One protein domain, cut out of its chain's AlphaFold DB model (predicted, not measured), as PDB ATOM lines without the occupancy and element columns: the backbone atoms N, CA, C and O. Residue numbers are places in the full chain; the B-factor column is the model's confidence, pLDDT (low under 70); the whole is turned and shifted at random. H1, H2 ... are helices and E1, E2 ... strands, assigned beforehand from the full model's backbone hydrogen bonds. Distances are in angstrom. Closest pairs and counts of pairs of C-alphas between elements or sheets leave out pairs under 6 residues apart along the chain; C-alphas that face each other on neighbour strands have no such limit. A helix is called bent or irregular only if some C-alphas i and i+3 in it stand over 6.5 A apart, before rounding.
ATOM      1  N   ILE A  13       5.289  19.786  79.201       97.31
ATOM      2  CA  ILE A  13       4.068  19.018  78.963       97.31
ATOM      3  C   ILE A  13       3.167  19.772  77.994       97.31
ATOM      4  O   ILE A  13       3.132  21.002  77.990       97.31
ATOM      5  N   ALA A  14       2.414  19.024  77.197       98.00
ATOM      6  CA  ALA A  14       1.348  19.562  76.377       98.00
ATOM      7  C   ALA A  14       0.171  18.590  76.322       98.00
ATOM      8  O   ALA A  14       0.345  17.380  76.454       98.00
ATOM      9  N   TRP A  15      -1.025  19.126  76.100       97.69
ATOM     10  CA  TRP A  15      -2.240  18.353  75.858       97.69
ATOM     11  C   TRP A  15      -3.184  19.132  74.947       97.69
ATOM     12  O   TRP A  15      -3.049  20.344  74.757       97.69
ATOM     13  N   SER A  16      -4.135  18.417  74.359       96.44
ATOM     14  CA  SER A  16      -5.175  19.018  73.530       96.44
ATOM     15  C   SER A  16      -6.492  19.111  74.285       96.44
ATOM     16  O   SER A  16      -6.792  18.276  75.134       96.44
ATOM     17  N   LEU A  17      -7.266  20.144  73.969       94.94
ATOM     18  CA  LEU A  17      -8.650  20.288  74.394       94.94
ATOM     19  C   LEU A  17      -9.584  19.696  73.334       94.94
ATOM     20  O   LEU A  17      -9.209  19.527  72.174       94.94
ATOM     21  N   THR A  18     -10.840  19.469  73.710       89.62
ATOM     22  CA  THR A  18     -11.884  18.939  72.814       89.62
ATOM     23  C   THR A  18     -12.166  19.820  71.592       89.62
ATOM     24  O   THR A  18     -12.677  19.333  70.586       89.62
ATOM     25  N   ASP A  19     -11.806  21.106  71.643       90.81
ATOM     26  CA  ASP A  19     -11.897  22.041  70.514       90.81
ATOM     27  C   ASP A  19     -10.638  22.077  69.624       90.81
ATOM     28  O   ASP A  19     -10.554  22.886  68.698       90.81
ATOM     29  N   GLY A  20      -9.657  21.211  69.896       91.81
ATOM     30  CA  GLY A  20      -8.403  21.098  69.151       91.81
ATOM     31  C   GLY A  20      -7.337  22.128  69.532       91.81
ATOM     32  O   GLY A  20      -6.237  22.091  68.975       91.81
ATOM     33  N   ARG A  21      -7.602  23.047  70.474       96.12
ATOM     34  CA  ARG A  21      -6.545  23.916  71.014       96.12
ATOM     35  C   ARG A  21      -5.536  23.085  71.796       96.12
ATOM     36  O   ARG A  21      -5.906  22.187  72.544       96.12
ATOM     37  N   ILE A  22      -4.262  23.440  71.660       97.75
ATOM     38  CA  ILE A  22      -3.162  22.816  72.396       97.75
ATOM     39  C   ILE A  22      -2.756  23.750  73.529       97.75
ATOM     40  O   ILE A  22      -2.492  24.933  73.299       97.75
ATOM     41  N   LYS A  23      -2.693  23.208  74.741       98.12
ATOM     42  CA  LYS A  23      -2.017  23.834  75.873       98.12
ATOM     43  C   LYS A  23      -0.640  23.214  76.021       98.12
ATOM     44  O   LYS A  23      -0.470  22.020  75.800       98.12
ATOM     45  N   SER A  24       0.339  24.039  76.363       97.69
ATOM     46  CA  SER A  24       1.718  23.617  76.574       97.69
ATOM     47  C   SER A  24       2.387  24.538  77.574       97.69
ATOM     48  O   SER A  24       2.132  25.744  77.571       97.69
ATOM     49  N   THR A  25       3.220  23.967  78.435       97.50
ATOM     50  CA  THR A  25       3.977  24.725  79.423       97.50
ATOM     51  C   THR A  25       5.241  23.988  79.850       97.50
ATOM     52  O   THR A  25       5.354  22.768  79.694       97.50
ATOM     53  N   LEU A  26       6.194  24.745  80.388       97.75
ATOM     54  CA  LEU A  26       7.378  24.202  81.040       97.75
ATOM     55  C   LEU A  26       7.065  23.865  82.498       97.75
ATOM     56  O   LEU A  26       6.194  24.469  83.130       97.75
ATOM     57  N   ILE A  27       7.797  22.900  83.036       97.56
ATOM     58  CA  ILE A  27       7.648  22.432  84.410       97.56
ATOM     59  C   ILE A  27       8.888  22.854  85.188       97.56
ATOM     60  O   ILE A  27      10.016  22.583  84.777       97.56
ATOM     61  N   GLN A  28       8.671  23.531  86.314       96.81
ATOM     62  CA  GLN A  28       9.752  23.855  87.237       96.81
ATOM     63  C   GLN A  28      10.307  22.565  87.847       96.81
ATOM     64  O   GLN A  28       9.519  21.781  88.380       96.81
ATOM     65  N   PRO A  29      11.630  22.341  87.793       94.50
ATOM     66  CA  PRO A  29      12.228  21.168  88.390       94.50
ATOM     67  C   PRO A  29      12.156  21.244  89.912       94.50
ATOM     68  O   PRO A  29      12.321  22.307  90.516       94.50
ATOM     69  N   GLU A  30      11.945  20.088  90.521       91.81
ATOM     70  CA  GLU A  30      11.956  19.935  91.970       91.81
ATOM     71  C   GLU A  30      13.393  19.889  92.488       91.81
ATOM     72  O   GLU A  30      14.335  19.589  91.748       91.81
ATOM     73  N   GLN A  31      13.578  20.174  93.777       90.25
ATOM     74  CA  GLN A  31      14.913  20.262  94.370       90.25
ATOM     75  C   GLN A  31      15.700  18.953  94.205       90.25
ATOM     76  O   GLN A  31      16.894  18.985  93.917       90.25
ATOM     77  N   GLU A  32      15.026  17.813  94.344       89.12
ATOM     78  CA  GLU A  32      15.603  16.479  94.184       89.12
ATOM     79  C   GLU A  32      16.017  16.209  92.730       89.12
ATOM     80  O   GLU A  32      16.979  15.486  92.482       89.12
ATOM     81  N   TRP A  33      15.330  16.810  91.754       91.19
ATOM     82  CA  TRP A  33      15.651  16.640  90.335       91.19
ATOM     83  C   TRP A  33      16.933  17.385  89.962       91.19
ATOM     84  O   TRP A  33      17.711  16.905  89.139       91.19
ATOM     85  N   LEU A  34      17.195  18.525  90.608       89.19
ATOM     86  CA  LEU A  34      18.426  19.301  90.420       89.19
ATOM     87  C   LEU A  34      19.673  18.544  90.889       89.19
ATOM     88  O   LEU A  34      20.762  18.777  90.369       89.19
ATOM     89  N   GLU A  35      19.540  17.604  91.833       89.25
ATOM     90  CA  GLU A  35      20.650  16.719  92.221       89.25
ATOM     91  C   GLU A  35      21.093  15.802  91.068       89.25
ATOM     92  O   GLU A  35      22.193  15.245  91.085       89.25
ATOM     93  N   GLN A  36      20.239  15.656  90.053       89.00
ATOM     94  CA  GLN A  36      20.470  14.873  88.851       89.00
ATOM     95  C   GLN A  36      20.231  15.728  87.595       89.00
ATOM     96  O   GLN A  36      19.631  15.253  86.632       89.00
ATOM     97  N   GLU A  37      20.717  16.975  87.593       85.06
ATOM     98  CA  GLU A  37      20.520  17.959  86.513       85.06
ATOM     99  C   GLU A  37      20.824  17.424  85.104       85.06
ATOM    100  O   GLU A  37      20.193  17.838  84.138       85.06
ATOM    101  N   GLN A  38      21.731  16.448  84.967       85.56
ATOM    102  CA  GLN A  38      22.049  15.807  83.689       85.56
ATOM    103  C   GLN A  38      20.877  15.034  83.057       85.56
ATOM    104  O   GLN A  38      20.983  14.605  81.911       85.56
ATOM    105  N   LEU A  39      19.809  14.785  83.820       85.00
ATOM    106  CA  LEU A  39      18.570  14.144  83.371       85.00
ATOM    107  C   LEU A  39      17.528  15.170  82.896       85.00
ATOM    108  O   LEU A  39      16.467  14.779  82.411       85.00
ATOM    109  N   LEU A  40      17.812  16.469  83.033       86.00
ATOM    110  CA  LEU A  40      17.001  17.542  82.472       86.00
ATOM    111  C   LEU A  40      17.409  17.768  81.016       86.00
ATOM    112  O   LEU A  40      18.589  17.896  80.690       86.00
ATOM    113  N   SER A  41      16.422  17.840  80.127       87.12
ATOM    114  CA  SER A  41      16.651  18.125  78.706       87.12
ATOM    115  C   SER A  41      16.740  19.623  78.390       87.12
ATOM    116  O   SER A  41      17.063  19.992  77.261       87.12
ATOM    117  N   LEU A  42      16.465  20.484  79.375       88.44
ATOM    118  CA  LEU A  42      16.472  21.942  79.271       88.44
ATOM    119  C   LEU A  42      17.282  22.565  80.411       88.44
ATOM    120  O   LEU A  42      17.482  21.950  81.457       88.44
ATOM    121  N   ASP A  43      17.728  23.801  80.193       91.50
ATOM    122  CA  ASP A  43      18.483  24.584  81.171       91.50
ATOM    123  C   ASP A  43      17.639  24.858  82.435       91.50
ATOM    124  O   ASP A  43      16.548  25.430  82.314       91.50
ATOM    125  N   PRO A  44      18.106  24.489  83.647       92.50
ATOM    126  CA  PRO A  44      17.378  24.739  84.888       92.50
ATOM    127  C   PRO A  44      16.976  26.202  85.084       92.50
ATOM    128  O   PRO A  44      15.857  26.468  85.521       92.50
ATOM    129  N   ASP A  45      17.846  27.153  84.726       93.69
ATOM    130  CA  ASP A  45      17.559  28.584  84.882       93.69
ATOM    131  C   ASP A  45      16.353  29.003  84.027       93.69
ATOM    132  O   ASP A  45      15.470  29.731  84.495       93.69
ATOM    133  N   GLN A  46      16.262  28.483  82.797       94.69
ATOM    134  CA  GLN A  46      15.099  28.683  81.935       94.69
ATOM    135  C   GLN A  46      13.839  28.081  82.566       94.69
ATOM    136  O   GLN A  46      12.800  28.742  82.618       94.69
ATOM    137  N   LEU A  47      13.923  26.851  83.082       95.69
ATOM    138  CA  LEU A  47      12.780  26.176  83.698       95.69
ATOM    139  C   LEU A  47      12.267  26.911  84.941       95.69
ATOM    140  O   LEU A  47      11.058  26.990  85.144       95.69
ATOM    141  N   PHE A  48      13.147  27.506  85.748       95.12
ATOM    142  CA  PHE A  48      12.728  28.338  86.879       95.12
ATOM    143  C   PHE A  48      12.042  29.631  86.443       95.12
ATOM    144  O   PHE A  48      11.081  30.054  87.091       95.12
ATOM    145  N   MET A  49      12.524  30.256  85.366       95.81
ATOM    146  CA  MET A  49      11.980  31.513  84.853       95.81
ATOM    147  C   MET A  49      10.634  31.354  84.143       95.81
ATOM    148  O   MET A  49       9.767  32.217  84.283       95.81
ATOM    149  N   GLU A  50      10.486  30.296  83.350       96.69
ATOM    150  CA  GLU A  50       9.369  30.119  82.415       96.69
ATOM    151  C   GLU A  50       8.402  29.008  82.840       96.69
ATOM    152  O   GLU A  50       7.262  28.975  82.379       96.69
ATOM    153  N   GLY A  51       8.847  28.090  83.696       97.12
ATOM    154  CA  GLY A  51       8.062  26.938  84.105       97.12
ATOM    155  C   GLY A  51       7.053  27.228  85.206       97.12
ATOM    156  O   GLY A  51       7.122  28.212  85.946       97.12
ATOM    157  N   HIS A  52       6.136  26.282  85.361       98.19
ATOM    158  CA  HIS A  52       5.155  26.244  86.432       98.19
ATOM    159  C   HIS A  52       5.398  25.036  87.341       98.19
ATOM    160  O   HIS A  52       5.858  23.988  86.893       98.19
ATOM    161  N   SER A  53       5.045  25.156  88.623       96.62
ATOM    162  CA  SER A  53       5.099  24.023  89.560       96.62
ATOM    163  C   SER A  53       4.264  22.833  89.069       96.62
ATOM    164  O   SER A  53       3.164  23.041  88.537       96.62
ATOM    165  N   ALA A  54       4.713  21.605  89.355       96.06
ATOM    166  CA  ALA A  54       3.987  20.371  89.036       96.06
ATOM    167  C   ALA A  54       2.519  20.422  89.501       96.06
ATOM    168  O   ALA A  54       1.604  20.087  88.753       96.06
ATOM    169  N   LYS A  55       2.271  20.965  90.701       96.50
ATOM    170  CA  LYS A  55       0.920  21.156  91.250       96.50
ATOM    171  C   LYS A  55       0.014  22.006  90.359       96.50
ATOM    172  O   LYS A  55      -1.148  21.660  90.172       96.50
ATOM    173  N   SER A  56       0.516  23.136  89.858       97.50
ATOM    174  CA  SER A  56      -0.268  24.037  89.002       97.50
ATOM    175  C   SER A  56      -0.613  23.365  87.680       97.50
ATOM    176  O   SER A  56      -1.750  23.446  87.228       97.50
ATOM    177  N   VAL A  57       0.373  22.689  87.091       97.56
ATOM    178  CA  VAL A  57       0.246  21.992  85.813       97.56
ATOM    179  C   VAL A  57      -0.764  20.851  85.910       97.56
ATOM    180  O   VAL A  57      -1.710  20.807  85.128       97.56
ATOM    181  N   LEU A  58      -0.620  19.968  86.904       96.62
ATOM    182  CA  LEU A  58      -1.539  18.845  87.108       96.62
ATOM    183  C   LEU A  58      -2.960  19.317  87.426       96.62
ATOM    184  O   LEU A  58      -3.921  18.727  86.942       96.62
ATOM    185  N   HIS A  59      -3.110  20.389  88.211       96.00
ATOM    186  CA  HIS A  59      -4.428  20.950  88.499       96.00
ATOM    187  C   HIS A  59      -5.120  21.449  87.226       96.00
ATOM    188  O   HIS A  59      -6.296  21.160  87.028       96.00
ATOM    189  N   GLU A  60      -4.410  22.175  86.359       97.38
ATOM    190  CA  GLU A  60      -4.970  22.643  85.088       97.38
ATOM    191  C   GLU A  60      -5.312  21.478  84.151       97.38
ATOM    192  O   GLU A  60      -6.420  21.433  83.622       97.38
ATOM    193  N   LEU A  61      -4.412  20.497  84.023       96.81
ATOM    194  CA  LEU A  61      -4.633  19.286  83.231       96.81
ATOM    195  C   LEU A  61      -5.900  18.538  83.672       96.81
ATOM    196  O   LEU A  61      -6.744  18.210  82.845       96.81
ATOM    197  N   VAL A  62      -6.060  18.300  84.978       95.06
ATOM    198  CA  VAL A  62      -7.247  17.636  85.548       95.06
ATOM    199  C   VAL A  62      -8.516  18.447  85.287       95.06
ATOM    200  O   VAL A  62      -9.557  17.872  84.979       95.06
ATOM    201  N   GLN A  63      -8.451  19.776  85.408       95.00
ATOM    202  CA  GLN A  63      -9.601  20.638  85.135       95.00
ATOM    203  C   GLN A  63     -10.033  20.585  83.670       95.00
ATOM    204  O   GLN A  63     -11.232  20.590  83.407       95.00
ATOM    205  N   ASP A  64      -9.082  20.523  82.739       95.62
ATOM    206  CA  ASP A  64      -9.370  20.442  81.307       95.62
ATOM    207  C   ASP A  64      -9.856  19.056  80.864       95.62
ATOM    208  O   ASP A  64     -10.622  18.960  79.907       95.62
ATOM    209  N   LEU A  65      -9.410  17.989  81.536       90.12
ATOM    210  CA  LEU A  65      -9.839  16.616  81.252       90.12
ATOM    211  C   LEU A  65     -11.293  16.349  81.642       90.12
ATOM    212  O   LEU A  65     -11.928  15.468  81.067       90.12
ATOM    213  N   GLU A  66     -11.819  17.095  82.617       85.81
ATOM    214  CA  GLU A  66     -13.145  16.907  83.211       85.81
ATOM    215  C   GLU A  66     -13.394  15.467  83.708       85.81
ATOM    216  O   GLU A  66     -13.193  15.164  84.883       85.81
ATOM    217  N   SER A  67     -13.892  14.577  82.845       84.38
ATOM    218  CA  SER A  67     -14.157  13.157  83.131       84.38
ATOM    219  C   SER A  67     -13.686  12.218  82.014       84.38
ATOM    220  O   SER A  67     -13.981  11.025  82.059       84.38
ATOM    221  N   GLU A  68     -12.963  12.745  81.026       90.69
ATOM    222  CA  GLU A  68     -12.441  11.990  79.891       90.69
ATOM    223  C   GLU A  68     -11.041  11.423  80.190       90.69
ATOM    224  O   GLU A  68     -10.272  12.016  80.956       90.69
ATOM    225  N   PRO A  69     -10.679  10.274  79.596       93.69
ATOM    226  CA  PRO A  69      -9.329   9.743  79.680       93.69
ATOM    227  C   PRO A  69      -8.329  10.553  78.848       93.69
ATOM    228  O   PRO A  69      -8.647  11.103  77.793       93.69
ATOM    229  N   LEU A  70      -7.073  10.561  79.295       95.38
ATOM    230  CA  LEU A  70      -5.939  10.975  78.480       95.38
ATOM    231  C   LEU A  70      -5.644   9.901  77.438       95.38
ATOM    232  O   LEU A  70      -5.505   8.729  77.776       95.38
ATOM    233  N   TYR A  71      -5.462  10.314  76.189       96.00
ATOM    234  CA  TYR A  71      -5.001   9.436  75.120       96.00
ATOM    235  C   TYR A  71      -3.554   9.764  74.769       96.00
ATOM    236  O   TYR A  71      -3.242  10.900  74.416       96.00
ATOM    237  N   SER A  72      -2.671   8.766  74.842       95.56
ATOM    238  CA  SER A  72      -1.255   8.918  74.487       95.56
ATOM    239  C   SER A  72      -0.814   7.884  73.460       95.56
ATOM    240  O   SER A  72      -1.225   6.723  73.500       95.56
ATOM    241  N   ALA A  73       0.052   8.300  72.539       93.19
ATOM    242  CA  ALA A  73       0.723   7.390  71.619       93.19
ATOM    243  C   ALA A  73       1.815   6.546  72.298       93.19
ATOM    244  O   ALA A  73       2.081   5.434  71.846       93.19
ATOM    245  N   ASP A  74       2.400   7.059  73.382       93.31
ATOM    246  CA  ASP A  74       3.334   6.349  74.256       93.31
ATOM    247  C   ASP A  74       2.807   6.429  75.696       93.31
ATOM    248  O   ASP A  74       2.953   7.440  76.392       93.31
ATOM    249  N   ILE A  75       2.079   5.391  76.112       94.31
ATOM    250  CA  ILE A  75       1.455   5.344  77.440       94.31
ATOM    251  C   ILE A  75       2.485   5.127  78.549       94.31
ATOM    252  O   ILE A  75       2.275   5.602  79.661       94.31
ATOM    253  N   ASP A  76       3.588   4.441  78.253       92.56
ATOM    254  CA  ASP A  76       4.592   4.088  79.250       92.56
ATOM    255  C   ASP A  76       5.406   5.332  79.611       92.56
ATOM    256  O   ASP A  76       5.565   5.656  80.788       92.56
ATOM    257  N   GLN A  77       5.845   6.087  78.597       90.88
ATOM    258  CA  GLN A  77       6.576   7.334  78.800       90.88
ATOM    259  C   GLN A  77       5.707   8.396  79.486       90.88
ATOM    260  O   GLN A  77       6.150   9.031  80.445       90.88
ATOM    261  N   VAL A  78       4.464   8.586  79.027       94.12
ATOM    262  CA  VAL A  78       3.552   9.573  79.630       94.12
ATOM    263  C   VAL A  78       3.149   9.163  81.044       94.12
ATOM    264  O   VAL A  78       3.146  10.009  81.935       94.12
ATOM    265  N   GLY A  79       2.858   7.881  81.276       95.00
ATOM    266  CA  GLY A  79       2.544   7.363  82.605       95.00
ATOM    267  C   GLY A  79       3.684   7.605  83.589       95.00
ATOM    268  O   GLY A  79       3.462   8.157  84.661       95.00
ATOM    269  N   GLN A  80       4.920   7.306  83.187       93.38
ATOM    270  CA  GLN A  80       6.098   7.555  84.012       93.38
ATOM    271  C   GLN A  80       6.312   9.046  84.322       93.38
ATOM    272  O   GLN A  80       6.614   9.402  85.462       93.38
ATOM    273  N   ALA A  81       6.157   9.918  83.324       94.06
ATOM    274  CA  ALA A  81       6.275  11.362  83.509       94.06
ATOM    275  C   ALA A  81       5.217  11.893  84.492       94.06
ATOM    276  O   ALA A  81       5.532  12.673  85.392       94.06
ATOM    277  N   LEU A  82       3.968  11.438  84.360       95.75
ATOM    278  CA  LEU A  82       2.899  11.777  85.298       95.75
ATOM    279  C   LEU A  82       3.212  11.256  86.704       95.75
ATOM    280  O   LEU A  82       3.076  12.007  87.667       95.75
ATOM    281  N   ASP A  83       3.695  10.021  86.833       94.94
ATOM    282  CA  ASP A  83       4.085   9.449  88.122       94.94
ATOM    283  C   ASP A  83       5.166  10.288  88.812       94.94
ATOM    284  O   ASP A  83       5.054  10.548  90.009       94.94
ATOM    285  N   GLN A  84       6.175  10.768  88.079       93.88
ATOM    286  CA  GLN A  84       7.209  11.653  88.626       93.88
ATOM    287  C   GLN A  84       6.632  12.991  89.114       93.88
ATOM    288  O   GLN A  84       7.006  13.458  90.192       93.88
ATOM    289  N   LEU A  85       5.685  13.582  88.374       95.19
ATOM    290  CA  LEU A  85       4.997  14.810  88.791       95.19
ATOM    291  C   LEU A  85       4.135  14.598  90.037       95.19
ATOM    292  O   LEU A  85       4.107  15.451  90.918       95.19
ATOM    293  N   TYR A  86       3.423  13.477  90.135       95.38
ATOM    294  CA  TYR A  86       2.625  13.172  91.322       95.38
ATOM    295  C   TYR A  86       3.500  12.843  92.532       95.38
ATOM    296  O   TYR A  86       3.187  13.274  93.642       95.38
ATOM    297  N   GLN A  87       4.609  12.130  92.332       93.31
ATOM    298  CA  GLN A  87       5.559  11.802  93.394       93.31
ATOM    299  C   GLN A  87       6.195  13.051  94.008       93.31
ATOM    300  O   GLN A  87       6.375  13.073  95.226       93.31
ATOM    301  N   SER A  88       6.470  14.103  93.224       92.62
ATOM    302  CA  SER A  88       6.982  15.363  93.788       92.62
ATOM    303  C   SER A  88       5.997  16.065  94.721       92.62
ATOM    304  O   SER A  88       6.382  16.863  95.571       92.62
ATOM    305  N   LEU A  89       4.715  15.723  94.604       93.31
ATOM    306  CA  LEU A  89       3.640  16.217  95.456       93.31
ATOM    307  C   LEU A  89       3.270  15.227  96.570       93.31
ATOM    308  O   LEU A  89       2.212  15.380  97.180       93.31
ATOM    309  N   GLU A  90       4.102  14.204  96.808       92.81
ATOM    310  CA  GLU A  90       3.833  13.085  97.725       92.81
ATOM    311  C   GLU A  90       2.508  12.352  97.408       92.81
ATOM    312  O   GLU A  90       1.857  11.784  98.290       92.81
ATOM    313  N   GLY A  91       2.082  12.388  96.142       92.38
ATOM    314  CA  GLY A  91       0.823  11.838  95.649       92.38
ATOM    315  C   GLY A  91       0.980  10.568  94.811       92.38
ATOM    316  O   GLY A  91       2.077  10.052  94.598       92.38
ATOM    317  N   HIS A  92      -0.154  10.073  94.311       91.69
ATOM    318  CA  HIS A  92      -0.232   8.977  93.349       91.69
ATOM    319  C   HIS A  92      -1.002   9.432  92.107       91.69
ATOM    320  O   HIS A  92      -1.950  10.210  92.210       91.69
ATOM    321  N   ASN A  93      -0.568   8.955  90.946       90.88
ATOM    322  CA  ASN A  93      -1.212   9.223  89.675       90.88
ATOM    323  C   ASN A  93      -2.427   8.309  89.484       90.88
ATOM    324  O   ASN A  93      -2.277   7.120  89.223       90.88
ATOM    325  N   ASP A  94      -3.620   8.890  89.565       89.00
ATOM    326  CA  ASP A  94      -4.890   8.200  89.300       89.00
ATOM    327  C   ASP A  94      -5.522   8.635  87.964       89.00
ATOM    328  O   ASP A  94      -6.705   8.383  87.715       89.00
ATOM    329  N   LEU A  95      -4.770   9.334  87.101       91.81
ATOM    330  CA  LEU A  95      -5.310   9.803  85.830       91.81
ATOM    331  C   LEU A  95      -5.595   8.620  84.895       91.81
ATOM    332  O   LEU A  95      -4.704   7.802  84.647       91.81
ATOM    333  N   PRO A  96      -6.808   8.530  84.323       93.19
ATOM    334  CA  PRO A  96      -7.123   7.495  83.352       93.19
ATOM    335  C   PRO A  96      -6.335   7.742  82.062       93.19
ATOM    336  O   PRO A  96      -6.630   8.674  81.321       93.19
ATOM    337  N   LEU A  97      -5.334   6.901  81.798       95.69
ATOM    338  CA  LEU A  97      -4.488   6.953  80.607       95.69
ATOM    339  C   LEU A  97      -4.794   5.765  79.689       95.69
ATOM    340  O   LEU A  97      -4.730   4.610  80.111       95.69
ATOM    341  N   LEU A  98      -5.111   6.051  78.429       97.06
ATOM    342  CA  LEU A  98      -5.441   5.070  77.402       97.06
ATOM    343  C   LEU A  98      -4.522   5.203  76.176       97.06
ATOM    344  O   LEU A  98      -4.052   6.301  75.856       97.06
ATOM    345  N   PRO A  99      -4.273   4.104  75.442       96.50
ATOM    346  CA  PRO A  99      -3.562   4.168  74.173       96.50
ATOM    347  C   PRO A  99      -4.362   4.956  73.137       96.50
ATOM    348  O   PRO A  99      -5.513   4.629  72.853       96.50
ATOM    349  N   LEU A 100      -3.722   5.925  72.482       94.94
ATOM    350  CA  LEU A 100      -4.324   6.709  71.400       94.94
ATOM    351  C   LEU A 100      -4.807   5.825  70.247       94.94
ATOM    352  O   LEU A 100      -5.809   6.137  69.616       94.94
ATOM    353  N   ARG A 101      -4.154   4.680  70.016       92.81
ATOM    354  CA  ARG A 101      -4.569   3.701  68.998       92.81
ATOM    355  C   ARG A 101      -5.995   3.181  69.201       92.81
ATOM    356  O   ARG A 101      -6.615   2.799  68.221       92.81
ATOM    357  N   GLN A 102      -6.541   3.223  70.421       94.88
ATOM    358  CA  GLN A 102      -7.947   2.871  70.660       94.88
ATOM    359  C   GLN A 102      -8.923   3.822  69.956       94.88
ATOM    360  O   GLN A 102     -10.018   3.412  69.600       94.88
ATOM    361  N   LEU A 103      -8.532   5.080  69.725       93.44
ATOM    362  CA  LEU A 103      -9.339   6.040  68.968       93.44
ATOM    363  C   LEU A 103      -9.295   5.803  67.451       93.44
ATOM    364  O   LEU A 103     -10.071   6.414  66.723       93.44
ATOM    365  N   LEU A 104      -8.364   4.971  66.980       94.44
ATOM    366  CA  LEU A 104      -8.037   4.759  65.568       94.44
ATOM    367  C   LEU A 104      -8.078   3.266  65.201       94.44
ATOM    368  O   LEU A 104      -7.424   2.847  64.248       94.44
ATOM    369  N   GLU A 105      -8.812   2.456  65.969       92.94
ATOM    370  CA  GLU A 105      -8.809   0.992  65.834       92.94
ATOM    371  C   GLU A 105      -9.292   0.513  64.456       92.94
ATOM    372  O   GLU A 105      -8.788  -0.480  63.935       92.94
ATOM    373  N   ASP A 106     -10.198   1.262  63.822       92.94
ATOM    374  CA  ASP A 106     -10.748   0.937  62.502       92.94
ATOM    375  C   ASP A 106      -9.774   1.208  61.337       92.94
ATOM    376  O   ASP A 106     -10.006   0.753  60.216       92.94
ATOM    377  N   VAL A 107      -8.687   1.946  61.586       94.38
ATOM    378  CA  VAL A 107      -7.759   2.476  60.566       94.38
ATOM    379  C   VAL A 107      -6.292   2.238  60.941       94.38
ATOM    380  O   VAL A 107      -5.408   3.009  60.570       94.38
ATOM    381  N   GLU A 108      -6.010   1.164  61.685       92.38
ATOM    382  CA  GLU A 108      -4.686   0.899  62.266       92.38
ATOM    383  C   GLU A 108      -3.546   0.882  61.228       92.38
ATOM    384  O   GLU A 108      -2.484   1.469  61.461       92.38
ATOM    385  N   ASP A 109      -3.789   0.291  60.053       94.94
ATOM    386  CA  ASP A 109      -2.817   0.198  58.952       94.94
ATOM    387  C   ASP A 109      -2.467   1.568  58.327       94.94
ATOM    388  O   ASP A 109      -1.441   1.707  57.655       94.94
ATOM    389  N   GLU A 110      -3.292   2.594  58.553       96.19
ATOM    390  CA  GLU A 110      -3.122   3.945  58.004       96.19
ATOM    391  C   GLU A 110      -2.423   4.905  58.980       96.19
ATOM    392  O   GLU A 110      -1.920   5.952  58.562       96.19
ATOM    393  N   ILE A 111      -2.321   4.539  60.265       95.62
ATOM    394  CA  ILE A 111      -1.772   5.401  61.324       95.62
ATOM    395  C   ILE A 111      -0.321   5.789  61.040       95.62
ATOM    396  O   ILE A 111       0.023   6.970  61.048       95.62
ATOM    397  N   GLU A 112       0.550   4.802  60.814       96.12
ATOM    398  CA  GLU A 112       1.988   5.045  60.648       96.12
ATOM    399  C   GLU A 112       2.298   5.826  59.359       96.12
ATOM    400  O   GLU A 112       2.991   6.844  59.461       96.12
ATOM    401  N   PRO A 113       1.748   5.459  58.177       97.06
ATOM    402  CA  PRO A 113       1.913   6.260  56.965       97.06
ATOM    403  C   PRO A 113       1.411   7.700  57.128       97.06
ATOM    404  O   PRO A 113       2.111   8.641  56.748       97.06
ATOM    405  N   CYS A 114       0.231   7.887  57.733       96.88
ATOM    406  CA  CYS A 114      -0.332   9.214  57.964       96.88
ATOM    407  C   CYS A 114       0.547  10.037  58.912       96.88
ATOM    408  O   CYS A 114       0.806  11.213  58.652       96.88
ATOM    409  N   ARG A 115       1.063   9.424  59.986       96.56
ATOM    410  CA  ARG A 115       1.960  10.095  60.934       96.56
ATOM    411  C   ARG A 115       3.250  10.552  60.262       96.56
ATOM    412  O   ARG A 115       3.641  11.702  60.445       96.56
ATOM    413  N   GLU A 116       3.905   9.684  59.495       96.38
ATOM    414  CA  GLU A 116       5.148  10.026  58.789       96.38
ATOM    415  C   GLU A 116       4.937  11.167  57.786       96.38
ATOM    416  O   GLU A 116       5.731  12.111  57.733       96.38
ATOM    417  N   GLU A 117       3.830  11.125  57.040       96.69
ATOM    418  CA  GLU A 117       3.449  12.196  56.124       96.69
ATOM    419  C   GLU A 117       3.199  13.514  56.872       96.69
ATOM    420  O   GLU A 117       3.764  14.547  56.505       96.69
ATOM    421  N   CYS A 118       2.399  13.497  57.944       96.50
ATOM    422  CA  CYS A 118       2.107  14.685  58.747       96.50
ATOM    423  C   CYS A 118       3.383  15.296  59.330       96.50
ATOM    424  O   CYS A 118       3.591  16.505  59.216       96.50
ATOM    425  N   GLN A 119       4.260  14.469  59.901       95.69
ATOM    426  CA  GLN A 119       5.518  14.922  60.485       95.69
ATOM    427  C   GLN A 119       6.423  15.571  59.432       95.69
ATOM    428  O   GLN A 119       6.979  16.644  59.674       95.69
ATOM    429  N   SER A 120       6.538  14.961  58.247       95.38
ATOM    430  CA  SER A 120       7.351  15.494  57.153       95.38
ATOM    431  C   SER A 120       6.796  16.808  56.596       95.38
ATOM    432  O   SER A 120       7.547  17.770  56.426       95.38
ATOM    433  N   LEU A 121       5.487  16.873  56.338       96.25
ATOM    434  CA  LEU A 121       4.839  18.048  55.752       96.25
ATOM    435  C   LEU A 121       4.852  19.253  56.693       96.25
ATOM    436  O   LEU A 121       5.062  20.381  56.245       96.25
ATOM    437  N   LEU A 122       4.612  19.016  57.982       95.88
ATOM    438  CA  LEU A 122       4.533  20.068  58.992       95.88
ATOM    439  C   LEU A 122       5.903  20.443  59.576       95.88
ATOM    440  O   LEU A 122       5.993  21.468  60.245       95.88
ATOM    441  N   GLN A 123       6.951  19.657  59.291       96.44
ATOM    442  CA  GLN A 123       8.317  19.839  59.806       96.44
ATOM    443  C   GLN A 123       8.362  19.930  61.337       96.44
ATOM    444  O   GLN A 123       9.069  20.767  61.893       96.44
ATOM    445  N   LEU A 124       7.578  19.075  61.998       93.94
ATOM    446  CA  LEU A 124       7.442  19.078  63.453       93.94
ATOM    447  C   LEU A 124       8.687  18.490  64.124       93.94
ATOM    448  O   LEU A 124       9.193  17.436  63.719       93.94
ATOM    449  N   ASP A 125       9.141  19.152  65.179       91.94
ATOM    450  CA  ASP A 125      10.204  18.725  66.069       91.94
ATOM    451  C   ASP A 125       9.681  17.644  67.034       91.94
ATOM    452  O   ASP A 125       8.873  17.933  67.922       91.94
ATOM    453  N   PRO A 126      10.152  16.388  66.915       87.81
ATOM    454  CA  PRO A 126       9.695  15.302  67.774       87.81
ATOM    455  C   PRO A 126      10.126  15.464  69.237       87.81
ATOM    456  O   PRO A 126       9.606  14.754  70.089       87.81
ATOM    457  N   SER A 127      11.060  16.365  69.555       87.44
ATOM    458  CA  SER A 127      11.490  16.617  70.935       87.44
ATOM    459  C   SER A 127      10.561  17.566  71.699       87.44
ATOM    460  O   SER A 127      10.591  17.605  72.928       87.44
ATOM    461  N   ARG A 128       9.695  18.307  70.994       92.31
ATOM    462  CA  ARG A 128       8.796  19.303  71.583       92.31
ATOM    463  C   ARG A 128       7.428  18.707  71.909       92.31
ATOM    464  O   ARG A 128       6.748  18.183  71.030       92.31
ATOM    465  N   ALA A 129       6.996  18.829  73.164       94.94
ATOM    466  CA  ALA A 129       5.734  18.249  73.632       94.94
ATOM    467  C   ALA A 129       4.504  18.778  72.866       94.94
ATOM    468  O   ALA A 129       3.641  18.003  72.461       94.94
ATOM    469  N   ASP A 130       4.433  20.090  72.616       97.44
ATOM    470  CA  ASP A 130       3.341  20.728  71.868       97.44
ATOM    471  C   ASP A 130       3.260  20.245  70.422       97.44
ATOM    472  O   ASP A 130       2.169  20.033  69.888       97.44
ATOM    473  N   GLU A 131       4.410  20.030  69.792       97.56
ATOM    474  CA  GLU A 131       4.476  19.562  68.413       97.56
ATOM    475  C   GLU A 131       4.158  18.069  68.291       97.56
ATOM    476  O   GLU A 131       3.498  17.670  67.331       97.56
ATOM    477  N   GLN A 132       4.507  17.258  69.293       96.25
ATOM    478  CA  GLN A 132       4.049  15.870  69.379       96.25
ATOM    479  C   GLN A 132       2.522  15.778  69.515       96.25
ATOM    480  O   GLN A 132       1.887  15.006  68.795       96.25
ATOM    481  N   VAL A 133       1.903  16.593  70.379       97.06
ATOM    482  CA  VAL A 133       0.432  16.652  70.491       97.06
ATOM    483  C   VAL A 133      -0.190  17.114  69.175       97.06
ATOM    484  O   VAL A 133      -1.167  16.529  68.708       97.06
ATOM    485  N   ARG A 134       0.400  18.130  68.532       97.50
ATOM    486  CA  ARG A 134      -0.066  18.625  67.232       97.50
ATOM    487  C   ARG A 134      -0.011  17.558  66.146       97.50
ATOM    488  O   ARG A 134      -0.951  17.462  65.361       97.50
ATOM    489  N   LEU A 135       1.065  16.774  66.099       97.44
ATOM    490  CA  LEU A 135       1.212  15.671  65.155       97.44
ATOM    491  C   LEU A 135       0.050  14.685  65.292       97.44
ATOM    492  O   LEU A 135      -0.600  14.357  64.304       97.44
ATOM    493  N   TRP A 136      -0.231  14.244  66.516       96.69
ATOM    494  CA  TRP A 136      -1.276  13.253  66.759       96.69
ATOM    495  C   TRP A 136      -2.691  13.793  66.557       96.69
ATOM    496  O   TRP A 136      -3.539  13.059  66.056       96.69
ATOM    497  N   LEU A 137      -2.938  15.074  66.849       95.69
ATOM    498  CA  LEU A 137      -4.193  15.734  66.479       95.69
ATOM    499  C   LEU A 137      -4.407  15.752  64.962       95.69
ATOM    500  O   LEU A 137      -5.507  15.459  64.501       95.69
ATOM    501  N   GLU A 138      -3.373  16.076  64.182       96.31
ATOM    502  CA  GLU A 138      -3.468  16.095  62.719       96.31
ATOM    503  C   GLU A 138      -3.746  14.692  62.163       96.31
ATOM    504  O   GLU A 138      -4.626  14.533  61.318       96.31
ATOM    505  N   VAL A 139      -3.050  13.668  62.674       96.50
ATOM    506  CA  VAL A 139      -3.300  12.261  62.311       96.50
ATOM    507  C   VAL A 139      -4.743  11.877  62.626       96.50
ATOM    508  O   VAL A 139      -5.442  11.354  61.760       96.50
ATOM    509  N   TYR A 140      -5.216  12.184  63.836       95.00
ATOM    510  CA  TYR A 140      -6.583  11.883  64.249       95.00
ATOM    511  C   TYR A 140      -7.620  12.554  63.339       95.00
ATOM    512  O   TYR A 140      -8.529  11.893  62.843       95.00
ATOM    513  N   VAL A 141      -7.466  13.852  63.055       93.81
ATOM    514  CA  VAL A 141      -8.385  14.594  62.178       93.81
ATOM    515  C   VAL A 141      -8.396  14.011  60.765       93.81
ATOM    516  O   VAL A 141      -9.470  13.815  60.201       93.81
ATOM    517  N   ARG A 142      -7.230  13.693  60.191       94.88
ATOM    518  CA  ARG A 142      -7.141  13.157  58.823       94.88
ATOM    519  C   ARG A 142      -7.748  11.775  58.666       94.88
ATOM    520  O   ARG A 142      -8.287  11.497  57.599       94.88
ATOM    521  N   LEU A 143      -7.623  10.928  59.682       94.88
ATOM    522  CA  LEU A 143      -8.102   9.551  59.620       94.88
ATOM    523  C   LEU A 143      -9.568   9.409  60.051       94.88
ATOM    524  O   LEU A 143     -10.247   8.517  59.564       94.88
ATOM    525  N   MET A 144     -10.074  10.296  60.916       90.00
ATOM    526  CA  MET A 144     -11.450  10.209  61.431       90.00
ATOM    527  C   MET A 144     -12.450  11.146  60.742       90.00
ATOM    528  O   MET A 144     -13.655  10.997  60.948       90.00
ATOM    529  N   GLN A 145     -11.992  12.143  59.977       78.19
ATOM    530  CA  GLN A 145     -12.869  13.111  59.293       78.19
ATOM    531  C   GLN A 145     -12.806  13.050  57.757       78.19
ATOM    532  O   GLN A 145     -13.470  13.860  57.104       78.19
ATOM    533  N   ASN A 146     -12.048  12.108  57.187       54.91
ATOM    534  CA  ASN A 146     -12.117  11.741  55.764       54.91
ATOM    535  C   ASN A 146     -13.017  10.522  55.552       54.91
ATOM    536  O   ASN A 146     -13.586  10.425  54.440       54.91
TER     537      ASN A 146
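This is residues 13 to 146 of the 146 residues of an uncharacterized protein of Motiliproteus coralliicola (UniProt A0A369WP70). A short two-stranded hairpin, E1 and E2, sits near the middle of a helical body, between H3 on one side and H6 on the other, with a second small pair of strands, E3 and E4, next to E1. The sharply kinked H5 packs on H6 towards one end of the long axis, H4 packs on E4 and on the first residues of H3, and the two small helices H1 and H2 lie at the other end. The 134 printed residues hold six named helices and four named strands, in the order E1, E2, H1, H2, H3, E3, H4, E4, H5, H6. The class is mostly helix; the sheet E1, E2 is antiparallel and the sheet E3, E4 is parallel. The whole is compact, with a radius of gyration of the C-alphas of 15.9 A and spans of 47 by 32 by 24 A.

E1, residues 13 to 16, and E2, residues 22 to 26, form a hairpin, antiparallel at 170 degrees; N 15 and O 23 are 3.0 A apart and N 23 and O 15 are 2.9 A apart, within hydrogen-bond range. H6, residues 129 to 144, comes to 5.1 A from E1 at its closest C-alphas, Ala 14 and Asp 130, and to 5.8 A from E2 at those of Ser 24 and Asp 130. H3, residues 54 to 65, has its closest C-alphas to E1 at Trp 15 and Leu 61, 7.8 A apart; H3 and H6 are apart. H5, residues 100 to 122, is irregular, with 8.7 A from C-alpha 106 to C-alpha 109, and has a kink of 117 degrees near residue 107. H5 and H6 touch, closest at the C-alphas of Arg 115 and Val 139, 5.9 A; their lines stand at a steep tilt of 62 degrees, opposite ways, the line of H5 being a rough one. E3, residues 70 to 72, and E4, residues 97 to 99, are parallel at 39 degrees, with N 98 and O 70 within hydrogen-bond range at 2.8 A. E1 and E3 are near each other, with 5 pairs of C-alphas within 10 A. With H4, residues 75 to 88, E3 and E4 form a strand-helix-strand unit, two parallel neighbour strands with a helix between them in the chain, and its crossover is right-handed. H4 touches H3 with residues 85 to 88 alone, closest at the C-alphas of Ala 54 and Leu 85, 5.7 A, at a steep tilt of 50 degrees, opposite ways. H4 and H5 are only just apart, 8.5 A at the closest. H2, residues 44 to 50, comes to 6.3 A from E2 at the closest C-alphas, Leu 26 and Leu 47. H1, residues 31 to 34, and H2 are close but not clearly touching, with the C-alphas of Leu 34 and Pro 44 7.8 A apart. In H2, H3, H4 and H6 every O i to N i+4 pair is within hydrogen-bond range, in H5 12 of 19 are, and H1 is too short for such a pair.

E1 begins at C-alpha 13, (4.068, 19.018, 78.963), and E2 is 13.7 A long. H3 measures 16.3 A, H4 20.0 A and H5 20.3 A. H6 is 22.6 A long and ends at C-alpha 144, (-11.450, 10.209, 61.431). C-alpha 31, where H1 begins, is at (14.913, 20.262, 94.370).

The two C-alphas farthest apart are those of Glu 35 and Asn 146, 49.3 A. The printed part has no cut and ends at the chain's last residue, 146. No link is long; H1 to H2, H4 to E4 and H5 to H6 are short, and the others are tight. The mean pLDDT of the printed part is 93.6, and residue 146 is under 70.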